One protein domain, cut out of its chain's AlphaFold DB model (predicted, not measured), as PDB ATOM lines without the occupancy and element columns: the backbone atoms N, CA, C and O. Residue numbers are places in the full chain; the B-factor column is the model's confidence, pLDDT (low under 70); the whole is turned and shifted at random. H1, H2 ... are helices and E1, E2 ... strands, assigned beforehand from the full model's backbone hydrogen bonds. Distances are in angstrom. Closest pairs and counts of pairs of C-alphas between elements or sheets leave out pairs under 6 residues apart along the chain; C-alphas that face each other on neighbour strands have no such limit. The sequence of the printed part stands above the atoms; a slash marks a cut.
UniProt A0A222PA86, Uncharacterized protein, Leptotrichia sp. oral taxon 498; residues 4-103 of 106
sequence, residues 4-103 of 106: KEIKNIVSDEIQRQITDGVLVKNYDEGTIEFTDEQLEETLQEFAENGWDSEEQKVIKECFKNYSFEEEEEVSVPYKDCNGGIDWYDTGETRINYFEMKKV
ATOM      1  N   LYS A   4      30.237  39.653  -2.110       92.62
ATOM      2  CA  LYS A   4      31.291  39.097  -1.250       92.62
ATOM      3  C   LYS A   4      30.707  38.342  -0.054       92.62
ATOM      4  O   LYS A   4      31.201  37.273   0.273       92.62
ATOM      5  N   GLU A   5      29.667  38.885   0.571       94.69
ATOM      6  CA  GLU A   5      28.963  38.219   1.672       94.69
ATOM      7  C   GLU A   5      28.269  36.942   1.191       94.69
ATOM      8  O   GLU A   5      28.446  35.898   1.810       94.69
ATOM      9  N   ILE A   6      27.590  36.994   0.036       94.25
ATOM     10  CA  ILE A   6      26.980  35.808  -0.589       94.25
ATOM     11  C   ILE A   6      28.043  34.734  -0.845       94.25
ATOM     12  O   ILE A   6      27.853  33.584  -0.470       94.25
ATOM     13  N   LYS A   7      29.191  35.111  -1.425       94.81
ATOM     14  CA  LYS A   7      30.294  34.176  -1.681       94.81
ATOM     15  C   LYS A   7      30.778  33.484  -0.403       94.81
ATOM     16  O   LYS A   7      31.018  32.283  -0.436       94.81
ATOM     17  N   ASN A   8      30.938  34.225   0.692       95.75
ATOM     18  CA  ASN A   8      31.391  33.652   1.961       95.75
ATOM     19  C   ASN A   8      30.367  32.660   2.518       95.75
ATOM     20  O   ASN A   8      30.735  31.552   2.877       95.75
ATOM     21  N   ILE A   9      29.084  33.022   2.510       96.44
ATOM     22  CA  ILE A   9      28.017  32.148   3.013       96.44
ATOM     23  C   ILE A   9      27.912  30.869   2.174       96.44
ATOM     24  O   ILE A   9      27.809  29.779   2.721       96.44
ATOM     25  N   VAL A  10      27.995  30.987   0.846       96.81
ATOM     26  CA  VAL A  10      28.002  29.821  -0.052       96.81
ATOM     27  C   VAL A  10      29.243  28.955   0.164       96.81
ATOM     28  O   VAL A  10      29.141  27.736   0.130       96.81
ATOM     29  N   SER A  11      30.407  29.561   0.415       96.31
ATOM     30  CA  SER A  11      31.631  28.827   0.758       96.31
ATOM     31  C   SER A  11      31.470  28.022   2.047       96.31
ATOM     32  O   SER A  11      31.838  26.851   2.073       96.31
ATOM     33  N   ASP A  12      30.927  28.637   3.097       97.12
ATOM     34  CA  ASP A  12      30.704  27.977   4.388       97.12
ATOM     35  C   ASP A  12      29.712  26.816   4.242       97.12
ATOM     36  O   ASP A  12      29.935  25.730   4.776       97.12
ATOM     37  N   GLU A  13      28.654  27.018   3.455       97.19
ATOM     38  CA  GLU A  13      27.657  25.991   3.168       97.19
ATOM     39  C   GLU A  13      28.247  24.812   2.378       97.19
ATOM     40  O   GLU A  13      28.029  23.659   2.739       97.19
ATOM     41  N   ILE A  14      29.077  25.065   1.361       97.19
ATOM     42  CA  ILE A  14      29.763  23.994   0.618       97.19
ATOM     43  C   ILE A  14      30.695  23.197   1.536       97.19
ATOM     44  O   ILE A  14      30.697  21.969   1.493       97.19
ATOM     45  N   GLN A  15      31.461  23.867   2.398       96.12
ATOM     46  CA  GLN A  15      32.348  23.195   3.354       96.12
ATOM     47  C   GLN A  15      31.565  22.363   4.381       96.12
ATOM     48  O   GLN A  15      31.983  21.253   4.729       96.12
ATOM     49  N   ARG A  16      30.392  22.846   4.813       97.00
ATOM     50  CA  ARG A  16      29.454  22.072   5.634       97.00
ATOM     51  C   ARG A  16      28.982  20.820   4.898       97.00
ATOM     52  O   ARG A  16      29.106  19.731   5.442       97.00
ATOM     53  N   GLN A  17      28.529  20.948   3.652       96.94
ATOM     54  CA  GLN A  17      28.071  19.812   2.846       96.94
ATOM     55  C   GLN A  17      29.179  18.787   2.553       96.94
ATOM     56  O   GLN A  17      28.897  17.590   2.504       96.94
ATOM     57  N   ILE A  18      30.433  19.224   2.391       95.25
ATOM     58  CA  ILE A  18      31.595  18.324   2.290       95.25
ATOM     59  C   ILE A  18      31.790  17.561   3.607       95.25
ATOM     60  O   ILE A  18      31.980  16.347   3.599       95.25
ATOM     61  N   THR A  19      31.714  18.258   4.745       94.81
ATOM     62  CA  THR A  19      31.867  17.658   6.083       94.81
ATOM     63  C   THR A  19      30.746  16.664   6.395       94.81
ATOM     64  O   THR A  19      31.005  15.592   6.941       94.81
ATOM     65  N   ASP A  20      29.516  16.988   5.996       96.00
ATOM     66  CA  ASP A  20      28.329  16.146   6.165       96.00
ATOM     67  C   ASP A  20      28.303  14.954   5.181       96.00
ATOM     68  O   ASP A  20      27.443  14.078   5.284       96.00
ATOM     69  N   GLY A  21      29.243  14.894   4.227       93.88
ATOM     70  CA  GLY A  21      29.336  13.833   3.219       93.88
ATOM     71  C   GLY A  21      28.289  13.924   2.104       93.88
ATOM     72  O   GLY A  21      28.099  12.957   1.368       93.88
ATOM     73  N   VAL A  22      27.607  15.068   1.976       95.25
ATOM     74  CA  VAL A  22      26.658  15.354   0.890       95.25
ATOM     75  C   VAL A  22      27.423  15.590  -0.411       95.25
ATOM     76  O   VAL A  22      27.119  14.976  -1.432       95.25
ATOM     77  N   LEU A  23      28.448  16.444  -0.368       96.00
ATOM     78  CA  LEU A  23      29.362  16.671  -1.487       96.00
ATOM     79  C   LEU A  23      30.607  15.799  -1.327       96.00
ATOM     80  O   LEU A  23      31.205  15.744  -0.252       96.00
ATOM     81  N   VAL A  24      31.018  15.131  -2.404       94.00
ATOM     82  CA  VAL A  24      32.130  14.172  -2.366       94.00
ATOM     83  C   VAL A  24      33.368  14.775  -3.016       94.00
ATOM     84  O   VAL A  24      33.324  15.219  -4.161       94.00
ATOM     85  N   LYS A  25      34.493  14.753  -2.292       94.44
ATOM     86  CA  LYS A  25      35.807  15.102  -2.842       94.44
ATOM     87  C   LYS A  25      36.400  13.913  -3.591       94.44
ATOM     88  O   LYS A  25      36.648  12.858  -3.008       94.44
ATOM     89  N   ASN A  26      36.681  14.110  -4.869       93.31
ATOM     90  CA  ASN A  26      37.461  13.214  -5.702       93.31
ATOM     91  C   ASN A  26      38.915  13.709  -5.730       93.31
ATOM     92  O   ASN A  26      39.259  14.643  -6.456       93.31
ATOM     93  N   TYR A  27      39.755  13.096  -4.895       90.00
ATOM     94  CA  TYR A  27      41.165  13.461  -4.725       90.00
ATOM     95  C   TYR A  27      42.035  13.132  -5.946       90.00
ATOM     96  O   TYR A  27      43.064  13.775  -6.147       90.00
ATOM     97  N   ASP A  28      41.636  12.152  -6.760       91.25
ATOM     98  CA  ASP A  28      42.357  11.783  -7.982       91.25
ATOM     99  C   ASP A  28      42.122  12.800  -9.104       91.25
ATOM    100  O   ASP A  28      43.042  13.134  -9.849       91.25
ATOM    101  N   GLU A  29      40.893  13.311  -9.220       92.44
ATOM    102  CA  GLU A  29      40.534  14.304 -10.236       92.44
ATOM    103  C   GLU A  29      40.674  15.756  -9.755       92.44
ATOM    104  O   GLU A  29      40.619  16.662 -10.583       92.44
ATOM    105  N   GLY A  30      40.844  15.993  -8.450       94.00
ATOM    106  CA  GLY A  30      40.868  17.341  -7.874       94.00
ATOM    107  C   GLY A  30      39.510  18.036  -7.974       94.00
ATOM    108  O   GLY A  30      39.426  19.216  -8.312       94.00
ATOM    109  N   THR A  31      38.420  17.299  -7.742       95.88
ATOM    110  CA  THR A  31      37.064  17.841  -7.908       95.88
ATOM    111  C   THR A  31      36.153  17.573  -6.724       95.88
ATOM    112  O   THR A  31      36.351  16.629  -5.965       95.88
ATOM    113  N   ILE A  32      35.151  18.430  -6.557       96.31
ATOM    114  CA  ILE A  32      34.024  18.235  -5.650       96.31
ATOM    115  C   ILE A  32      32.825  17.901  -6.529       96.31
ATOM    116  O   ILE A  32      32.360  18.728  -7.319       96.31
ATOM    117  N   GLU A  33      32.360  16.667  -6.434       95.81
ATOM    118  CA  GLU A  33      31.289  16.157  -7.273       95.81
ATOM    119  C   GLU A  33      29.924  16.578  -6.720       95.81
ATOM    120  O   GLU A  33      29.662  16.449  -5.523       95.81
ATOM    121  N   PHE A  34      29.051  17.075  -7.601       96.06
ATOM    122  CA  PHE A  34      27.679  17.454  -7.253       96.06
ATOM    123  C   PHE A  34      26.677  17.084  -8.355       96.06
ATOM    124  O   PHE A  34      27.022  17.066  -9.540       96.06
ATOM    125  N   THR A  35      25.417  16.840  -7.996       95.75
ATOM    126  CA  THR A  35      24.310  16.616  -8.944       95.75
ATOM    127  C   THR A  35      23.455  17.873  -9.135       95.75
ATOM    128  O   THR A  35      23.538  18.826  -8.360       95.75
ATOM    129  N   ASP A  36      22.603  17.904 -10.170       95.44
ATOM    130  CA  ASP A  36      21.618  18.993 -10.290       95.44
ATOM    131  C   ASP A  36      20.667  19.038  -9.087       95.44
ATOM    132  O   ASP A  36      20.346  20.129  -8.637       95.44
ATOM    133  N   GLU A  37      20.272  17.877  -8.554       95.12
ATOM    134  CA  GLU A  37      19.385  17.766  -7.390       95.12
ATOM    135  C   GLU A  37      20.007  18.434  -6.159       95.12
ATOM    136  O   GLU A  37      19.387  19.314  -5.577       95.12
ATOM    137  N   GLN A  38      21.276  18.150  -5.855       95.56
ATOM    138  CA  GLN A  38      21.984  18.773  -4.727       95.56
ATOM    139  C   GLN A  38      22.117  20.295  -4.879       95.56
ATOM    140  O   GLN A  38      22.011  21.049  -3.910       95.56
ATOM    141  N   LEU A  39      22.336  20.771  -6.111       96.31
ATOM    142  CA  LEU A  39      22.348  22.206  -6.395       96.31
ATOM    143  C   LEU A  39      20.951  22.823  -6.220       96.31
ATOM    144  O   LEU A  39      20.839  23.931  -5.700       96.31
ATOM    145  N   GLU A  40      19.899  22.152  -6.683       96.00
ATOM    146  CA  GLU A  40      18.516  22.616  -6.541       96.00
ATOM    147  C   GLU A  40      18.072  22.644  -5.077       96.00
ATOM    148  O   GLU A  40      17.509  23.653  -4.654       96.00
ATOM    149  N   GLU A  41      18.400  21.613  -4.297       96.31
ATOM    150  CA  GLU A  41      18.167  21.561  -2.850       96.31
ATOM    151  C   GLU A  41      18.879  22.716  -2.139       96.31
ATOM    152  O   GLU A  41      18.237  23.471  -1.412       96.31
ATOM    153  N   THR A  42      20.162  22.949  -2.439       95.50
ATOM    154  CA  THR A  42      20.919  24.076  -1.867       95.50
ATOM    155  C   THR A  42      20.247  25.420  -2.189       95.50
ATOM    156  O   THR A  42      20.073  26.273  -1.319       95.50
ATOM    157  N   LEU A  43      19.835  25.641  -3.444       97.31
ATOM    158  CA  LEU A  43      19.147  26.876  -3.846       97.31
ATOM    159  C   LEU A  43      17.786  27.026  -3.149       97.31
ATOM    160  O   LEU A  43      17.420  28.139  -2.754       97.31
ATOM    161  N   GLN A  44      17.054  25.923  -2.977       97.00
ATOM    162  CA  GLN A  44      15.792  25.903  -2.248       97.00
ATOM    163  C   GLN A  44      15.995  26.271  -0.774       97.00
ATOM    164  O   GLN A  44      15.274  27.140  -0.290       97.00
ATOM    165  N   GLU A  45      16.995  25.708  -0.090       95.69
ATOM    166  CA  GLU A  45      17.314  26.061   1.300       95.69
ATOM    167  C   GLU A  45      17.596  27.565   1.441       95.69
ATOM    168  O   GLU A  45      17.069  28.231   2.337       95.69
ATOM    169  N   PHE A  46      18.371  28.156   0.525       95.62
ATOM    170  CA  PHE A  46      18.583  29.608   0.522       95.62
ATOM    171  C   PHE A  46      17.277  30.384   0.296       95.62
ATOM    172  O   PHE A  46      17.033  31.394   0.958       95.62
ATOM    173  N   ALA A  47      16.407  29.923  -0.606       96.31
ATOM    174  CA  ALA A  47      15.133  30.585  -0.879       96.31
ATOM    175  C   ALA A  47      14.188  30.530   0.336       96.31
ATOM    176  O   ALA A  47      13.551  31.531   0.667       96.31
ATOM    177  N   GLU A  48      14.144  29.397   1.041       96.38
ATOM    178  CA  GLU A  48      13.380  29.213   2.283       96.38
ATOM    179  C   GLU A  48      13.905  30.101   3.421       96.38
ATOM    180  O   GLU A  48      13.122  30.595   4.234       96.38
ATOM    181  N   ASN A  49      15.204  30.406   3.417       94.75
ATOM    182  CA  ASN A  49      15.829  31.376   4.318       94.75
ATOM    183  C   ASN A  49      15.611  32.849   3.908       94.75
ATOM    184  O   ASN A  49      16.179  33.753   4.524       94.75
ATOM    185  N   GLY A  50      14.784  33.114   2.892       94.94
ATOM    186  CA  GLY A  50      14.360  34.461   2.504       94.94
ATOM    187  C   GLY A  50      15.249  35.158   1.474       94.94
ATOM    188  O   GLY A  50      15.126  36.371   1.308       94.94
ATOM    189  N   TRP A  51      16.124  34.421   0.786       94.88
ATOM    190  CA  TRP A  51      17.014  34.976  -0.235       94.88
ATOM    191  C   TRP A  51      16.286  35.163  -1.564       94.88
ATOM    192  O   TRP A  51      15.634  34.244  -2.070       94.88
ATOM    193  N   ASP A  52      16.410  36.354  -2.145       94.62
ATOM    194  CA  ASP A  52      15.635  36.733  -3.324       94.62
ATOM    195  C   ASP A  52      16.200  36.169  -4.640       94.62
ATOM    196  O   ASP A  52      17.318  35.667  -4.727       94.62
ATOM    197  N   SER A  53      15.420  36.262  -5.720       94.31
ATOM    198  CA  SER A  53      15.791  35.699  -7.026       94.31
ATOM    199  C   SER A  53      17.065  36.283  -7.668       94.31
ATOM    200  O   SER A  53      17.664  35.627  -8.524       94.31
ATOM    201  N   GLU A  54      17.474  37.509  -7.323       94.31
ATOM    202  CA  GLU A  54      18.749  38.077  -7.775       94.31
ATOM    203  C   GLU A  54      19.904  37.472  -6.983       94.31
ATOM    204  O   GLU A  54      20.906  37.064  -7.576       94.31
ATOM    205  N   GLU A  55      19.735  37.324  -5.669       95.38
ATOM    206  CA  GLU A  55      20.699  36.651  -4.798       95.38
ATOM    207  C   GLU A  55      20.862  35.172  -5.180       95.38
ATOM    208  O   GLU A  55      21.990  34.698  -5.295       95.38
ATOM    209  N   GLN A  56      19.775  34.477  -5.525       95.81
ATOM    210  CA  GLN A  56      19.787  33.090  -6.013       95.81
ATOM    211  C   GLN A  56      20.665  32.893  -7.257       95.81
ATOM    212  O   GLN A  56      21.360  31.884  -7.393       95.81
ATOM    213  N   LYS A  57      20.690  33.868  -8.176       95.44
ATOM    214  CA  LYS A  57      21.573  33.805  -9.356       95.44
ATOM    215  C   LYS A  57      23.039  33.887  -8.950       95.44
ATOM    216  O   LYS A  57      23.862  33.161  -9.504       95.44
ATOM    217  N   VAL A  58      23.351  34.753  -7.985       95.81
ATOM    218  CA  VAL A  58      24.707  34.903  -7.451       95.81
ATOM    219  C   VAL A  58      25.111  33.651  -6.677       95.81
ATOM    220  O   VAL A  58      26.207  33.157  -6.904       95.81
ATOM    221  N   ILE A  59      24.225  33.085  -5.853       96.44
ATOM    222  CA  ILE A  59      24.456  31.820  -5.139       96.44
ATOM    223  C   ILE A  59      24.814  30.713  -6.127       96.44
ATOM    224  O   ILE A  59      25.856  30.078  -5.991       96.44
ATOM    225  N   LYS A  60      23.996  30.525  -7.169       96.94
ATOM    226  CA  LYS A  60      24.228  29.505  -8.198       96.94
ATOM    227  C   LYS A  60      25.571  29.681  -8.906       96.94
ATOM    228  O   LYS A  60      26.239  28.695  -9.212       96.94
ATOM    229  N   GLU A  61      25.959  30.921  -9.197       96.56
ATOM    230  CA  GLU A  61      27.254  31.234  -9.805       96.56
ATOM    231  C   GLU A  61      28.413  30.970  -8.834       96.56
ATOM    232  O   GLU A  61      29.403  30.357  -9.230       96.56
ATOM    233  N   CYS A  62      28.283  31.379  -7.569       96.31
ATOM    234  CA  CYS A  62      29.273  31.120  -6.527       96.31
ATOM    235  C   CYS A  62      29.462  29.624  -6.286       96.31
ATOM    236  O   CYS A  62      30.601  29.184  -6.195       96.31
ATOM    237  N   PHE A  63      28.373  28.855  -6.247       97.56
ATOM    238  CA  PHE A  63      28.421  27.412  -6.055       97.56
ATOM    239  C   PHE A  63      29.154  26.740  -7.211       97.56
ATOM    240  O   PHE A  63      30.117  26.027  -6.996       97.56
ATOM    241  N   LYS A  64      28.767  27.015  -8.461       96.38
ATOM    242  CA  LYS A  64      29.378  26.355  -9.627       96.38
ATOM    243  C   LYS A  64      30.847  26.700  -9.853       96.38
ATOM    244  O   LYS A  64      31.559  25.891 -10.428       96.38
ATOM    245  N   ASN A  65      31.271  27.898  -9.457       96.00
ATOM    246  CA  ASN A  65      32.653  28.355  -9.602       96.00
ATOM    247  C   ASN A  65      33.432  28.261  -8.285       96.00
ATOM    248  O   ASN A  65      34.445  28.945  -8.119       96.00
ATOM    249  N   TYR A  66      32.932  27.486  -7.321       96.62
ATOM    250  CA  TYR A  66      33.632  27.274  -6.073       96.62
ATOM    251  C   TYR A  66      34.899  26.453  -6.318       96.62
ATOM    252  O   TYR A  66      34.892  25.451  -7.036       96.62
ATOM    253  N   SER A  67      35.987  26.901  -5.707       94.38
ATOM    254  CA  SER A  67      37.242  26.175  -5.653       94.38
ATOM    255  C   SER A  67      37.987  26.526  -4.376       94.38
ATOM    256  O   SER A  67      37.816  27.623  -3.828       94.38
ATOM    257  N   PHE A  68      38.800  25.592  -3.893       92.69
ATOM    258  CA  PHE A  68      39.656  25.819  -2.736       92.69
ATOM    259  C   PHE A  68      40.930  24.969  -2.789       92.69
ATOM    260  O   PHE A  68      41.007  23.971  -3.510       92.69
ATOM    261  N   GLU A  69      41.928  25.415  -2.032       92.75
ATOM    262  CA  GLU A  69      43.182  24.707  -1.788       92.75
ATOM    263  C   GLU A  69      43.096  24.023  -0.419       92.75
ATOM    264  O   GLU A  69      42.708  24.649   0.568       92.75
ATOM    265  N   GLU A  70      43.449  22.743  -0.366       90.38
ATOM    266  CA  GLU A  70      43.556  21.955   0.861       90.38
ATOM    267  C   GLU A  70      45.007  21.512   1.040       90.38
ATOM    268  O   GLU A  70      45.566  20.831   0.177       90.38
ATOM    269  N   GLU A  71      45.614  21.899   2.157       89.62
ATOM    270  CA  GLU A  71      46.952  21.460   2.542       89.62
ATOM    271  C   GLU A  71      46.852  20.194   3.401       89.62
ATOM    272  O   GLU A  71      46.143  20.171   4.407       89.62
ATOM    273  N   GLU A  72      47.568  19.144   3.006       86.19
ATOM    274  CA  GLU A  72      47.605  17.861   3.706       86.19
ATOM    275  C   GLU A  72      49.052  17.496   4.059       86.19
ATOM    276  O   GLU A  72      49.932  17.482   3.192       86.19
ATOM    277  N   GLU A  73      49.311  17.208   5.335       87.56
ATOM    278  CA  GLU A  73      50.624  16.753   5.803       87.56
ATOM    279  C   GLU A  73      50.897  15.324   5.323       87.56
ATOM    280  O   GLU A  73      50.086  14.409   5.498       87.56
ATOM    281  N   VAL A  74      52.061  15.120   4.708       87.00
ATOM    282  CA  VAL A  74      52.460  13.812   4.201       87.00
ATOM    283  C   VAL A  74      53.081  13.007   5.336       87.00
ATOM    284  O   VAL A  74      54.138  13.341   5.871       87.00
ATOM    285  N   SER A  75      52.446  11.885   5.668       88.12
ATOM    286  CA  SER A  75      53.000  10.899   6.591       88.12
ATOM    287  C   SER A  75      53.249   9.573   5.882       88.12
ATOM    288  O   SER A  75      52.474   9.135   5.027       88.12
ATOM    289  N   VAL A  76      54.362   8.923   6.221       88.31
ATOM    290  CA  VAL A  76      54.734   7.616   5.670       88.31
ATOM    291  C   VAL A  76      54.759   6.557   6.771       88.31
ATOM    292  O   VAL A  76      55.266   6.820   7.866       88.31
ATOM    293  N   PRO A  77      54.234   5.347   6.509       90.94
ATOM    294  CA  PRO A  77      54.239   4.288   7.500       90.94
ATOM    295  C   PRO A  77      55.639   3.675   7.610       90.94
ATOM    296  O   PRO A  77      56.294   3.390   6.603       90.94
ATOM    297  N   TYR A  78      56.082   3.401   8.833       87.00
ATOM    298  CA  TYR A  78      57.318   2.681   9.115       87.00
ATOM    299  C   TYR A  78      57.080   1.576  10.146       87.00
ATOM    300  O   TYR A  78      56.140   1.613  10.937       87.00
ATOM    301  N   LYS A  79      57.925   0.543  10.108       89.94
ATOM    302  CA  LYS A  79      57.839  -0.572  11.052       89.94
ATOM    303  C   LYS A  79      58.660  -0.255  12.298       89.94
ATOM    304  O   LYS A  79      59.867  -0.042  12.187       89.94
ATOM    305  N   ASP A  80      58.020  -0.263  13.461       87.44
ATOM    306  CA  ASP A  80      58.700  -0.035  14.733       87.44
ATOM    307  C   ASP A  80      59.511  -1.269  15.191       87.44
ATOM    308  O   ASP A  80      59.433  -2.368  14.623       87.44
ATOM    309  N   CYS A  81      60.316  -1.097  16.245       86.00
ATOM    310  CA  CYS A  81      61.170  -2.152  16.797       86.00
ATOM    311  C   CYS A  81      60.403  -3.315  17.459       86.00
ATOM    312  O   CYS A  81      60.981  -4.384  17.657       86.00
ATOM    313  N   ASN A  82      59.117  -3.133  17.754       90.19
ATOM    314  CA  ASN A  82      58.207  -4.143  18.295       90.19
ATOM    315  C   ASN A  82      57.366  -4.821  17.196       90.19
ATOM    316  O   ASN A  82      56.583  -5.727  17.484       90.19
ATOM    317  N   GLY A  83      57.544  -4.423  15.932       85.44
ATOM    318  CA  GLY A  83      56.829  -4.954  14.781       85.44
ATOM    319  C   GLY A  83      55.475  -4.301  14.495       85.44
ATOM    320  O   GLY A  83      54.771  -4.807  13.619       85.44
ATOM    321  N   GLY A  84      55.129  -3.212  15.186       88.62
ATOM    322  CA  GLY A  84      53.980  -2.363  14.876       88.62
ATOM    323  C   GLY A  84      54.225  -1.463  13.660       88.62
ATOM    324  O   GLY A  84      55.351  -1.351  13.169       88.62
ATOM    325  N   ILE A  85      53.150  -0.865  13.144       89.06
ATOM    326  CA  ILE A  85      53.216   0.202  12.139       89.06
ATOM    327  C   ILE A  85      53.024   1.518  12.881       89.06
ATOM    328  O   ILE A  85      52.014   1.686  13.565       89.06
ATOM    329  N   ASP A  86      53.972   2.426  12.714       90.56
ATOM    330  CA  ASP A  86      53.885   3.804  13.182       90.56
ATOM    331  C   ASP A  86      54.025   4.762  11.986       90.56
ATOM    332  O   ASP A  86      54.421   4.343  10.895       90.56
ATOM    333  N   TRP A  87      53.657   6.030  12.157       88.75
ATOM    334  CA  TRP A  87      53.655   7.032  11.089       88.75
ATOM    335  C   TRP A  87      54.713   8.099  11.349       88.75
ATOM    336  O   TRP A  87      54.787   8.672  12.432       88.75
ATOM    337  N   TYR A  88      55.543   8.363  10.342       85.62
ATOM    338  CA  TYR A  88      56.527   9.438  10.365       85.62
ATOM    339  C   TYR A  88      56.027  10.584   9.488       85.62
ATOM    340  O   TYR A  88      55.827  10.395   8.287       85.62
ATOM    341  N   ASP A  89      55.823  11.751  10.094       87.00
ATOM    342  CA  ASP A  89      55.580  13.002   9.379       87.00
ATOM    343  C   ASP A  89      56.861  13.406   8.637       87.00
ATOM    344  O   ASP A  89      57.930  13.549   9.243       87.00
ATOM    345  N   THR A  90      56.777  13.531   7.313       86.94
ATOM    346  CA  THR A  90      57.944  13.856   6.490       86.94
ATOM    347  C   THR A  90      58.307  15.339   6.540       86.94
ATOM    348  O   THR A  90      59.391  15.710   6.084       86.94
ATOM    349  N   GLY A  91      57.445  16.185   7.114       85.81
ATOM    350  CA  GLY A  91      57.531  17.639   7.026       85.81
ATOM    351  C   GLY A  91      57.218  18.172   5.625       85.81
ATOM    352  O   GLY A  91      57.493  19.339   5.344       85.81
ATOM    353  N   GLU A  92      56.692  17.327   4.733       86.00
ATOM    354  CA  GLU A  92      56.217  17.724   3.411       86.00
ATOM    355  C   GLU A  92      54.709  17.990   3.457       86.00
ATOM    356  O   GLU A  92      53.937  17.219   4.026       86.00
ATOM    357  N   THR A  93      54.282  19.066   2.801       87.56
ATOM    358  CA  THR A  93      52.869  19.426   2.660       87.56
ATOM    359  C   THR A  93      52.455  19.227   1.212       87.56
ATOM    360  O   THR A  93      53.069  19.779   0.294       87.56
ATOM    361  N   ARG A  94      51.403  18.442   0.991       87.25
ATOM    362  CA  ARG A  94      50.765  18.294  -0.314       87.25
ATOM    363  C   ARG A  94      49.655  19.332  -0.442       87.25
ATOM    364  O   ARG A  94      48.769  19.394   0.400       87.25
ATOM    365  N   ILE A  95      49.690  20.113  -1.519       89.50
ATOM    366  CA  ILE A  95      48.619  21.058  -1.858       89.50
ATOM    367  C   ILE A  95      47.671  20.367  -2.837       89.50
ATOM    368  O   ILE A  95      48.062  20.036  -3.960       89.50
ATOM    369  N   ASN A  96      46.436  20.134  -2.407       90.12
ATOM    370  CA  ASN A  96      45.360  19.623  -3.243       90.12
ATOM    371  C   ASN A  96      44.478  20.789  -3.705       90.12
ATOM    372  O   ASN A  96      44.102  21.654  -2.918       90.12
ATOM    373  N   TYR A  97      44.139  20.797  -4.989       94.31
ATOM    374  CA  TYR A  97      43.260  21.790  -5.594       94.31
ATOM    375  C   TYR A  97      41.924  21.135  -5.904       94.31
ATOM    376  O   TYR A  97      41.900  20.096  -6.561       94.31
ATOM    377  N   PHE A  98      40.838  21.751  -5.451       95.88
ATOM    378  CA  PHE A  98      39.488  21.258  -5.682       95.88
ATOM    379  C   PHE A  98      38.642  22.285  -6.421       95.88
ATOM    380  O   PHE A  98      38.578  23.445  -6.013       95.88
ATOM    381  N   GLU A  99      37.948  21.848  -7.469       96.94
ATOM    382  CA  GLU A  99      36.914  22.622  -8.161       96.94
ATOM    383  C   GLU A  99      35.596  21.848  -8.270       96.94
ATOM    384  O   GLU A  99      35.567  20.618  -8.254       96.94
ATOM    385  N   MET A 100      34.478  22.558  -8.387       96.75
ATOM    386  CA  MET A 100      33.168  21.916  -8.499       96.75
ATOM    387  C   MET A 100      32.973  21.251  -9.863       96.75
ATOM    388  O   MET A 100      33.077  21.891 -10.911       96.75
ATOM    389  N   LYS A 101      32.581  19.976  -9.857       96.19
ATOM    390  CA  LYS A 101      32.293  19.194 -11.061       96.19
ATOM    391  C   LYS A 101      30.898  18.597 -10.984       96.19
ATOM    392  O   LYS A 101      30.575  17.806 -10.104       96.19
ATOM    393  N   LYS A 102      30.063  18.947 -11.961       94.50
ATOM    394  CA  LYS A 102      28.741  18.341 -12.092       94.50
ATOM    395  C   LYS A 102      28.878  16.885 -12.545       94.50
ATOM    396  O   LYS A 102      29.487  16.623 -13.583       94.50
ATOM    397  N   VAL A 103      28.226  15.972 -11.837       92.31
ATOM    398  CA  VAL A 103      28.121  14.548 -12.173       92.31
ATOM    399  C   VAL A 103      26.654  14.143 -12.363       92.31
ATOM    400  O   VAL A 103      25.742  14.780 -11.843       92.31
TER     401      VAL A 103
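AT A GLANCE: This is residues 4 to 103 of the 106 residues of an uncharacterized protein of Leptotrichia sp. oral taxon 498 (UniProt A0A222PA86). A small head of three helices and a short strand hairpin, E1 and E2, has a long two-strand hairpin, E3 and E4, reaching away from it as an arm that makes the longest axis. E2 pairs with the last part of E4, at the head. The 100 printed residues run H1, E1, E2, H2, H3, E3, E4; the mixed sheet has the order E1, E2, E4, E3, and the class is mixed, helices and strands. The whole is loose, with a radius of gyration of the C-alphas of 18.3 A and spans of 63 by 23 by 23 A.

HOW THE PARTS SIT: H1, residues 4 to 19, touches H3, residues 53 to 64, at a steep tilt of 52 degrees, the same way; the closest C-alphas are those of Lys 7 and Cys 62, 5.8 A. E1, residues 24 to 26, and E2, residues 31 to 34, form an antiparallel hairpin, with N 26 and O 31 at 2.8 A. H2, residues 36 to 48, forms a helical hairpin with H3, which touches it with residues 56 to 60 alone; the closest C-alphas are those of Leu 43 and Gln 56, 6.6 A. E3, residues 67 to 79, and E4, residues 85 to 102, form an antiparallel hairpin, with N 78 and O 86 at 2.8 A. E4 bends by 89 degrees at residue 91. E2 and E4 are parallel, with N 32 and O 99 at 2.8 A. H1 and H3 only graze the sheet; H2 is not on it. Every O i to N i+4 pair is within hydrogen-bond range in H1 and H2, and 7 of 8 in H3.

IN THESE COORDINATES: H1 begins at C-alpha 4 (31.291, 39.097, -1.250) and measures 22.7 A, H2 18.2 A and H3 16.7 A. E3 measures 37.7 A and E4 38.9 A, ending at C-alpha 102 (28.741, 18.341, -12.092).

THE WHOLE: The C-alphas farthest apart, of Ser 53 and Cys 81, are 63.7 A apart. The printed part has no cut, its links between named elements are tight, and no printed residue is under 70 in pLDDT.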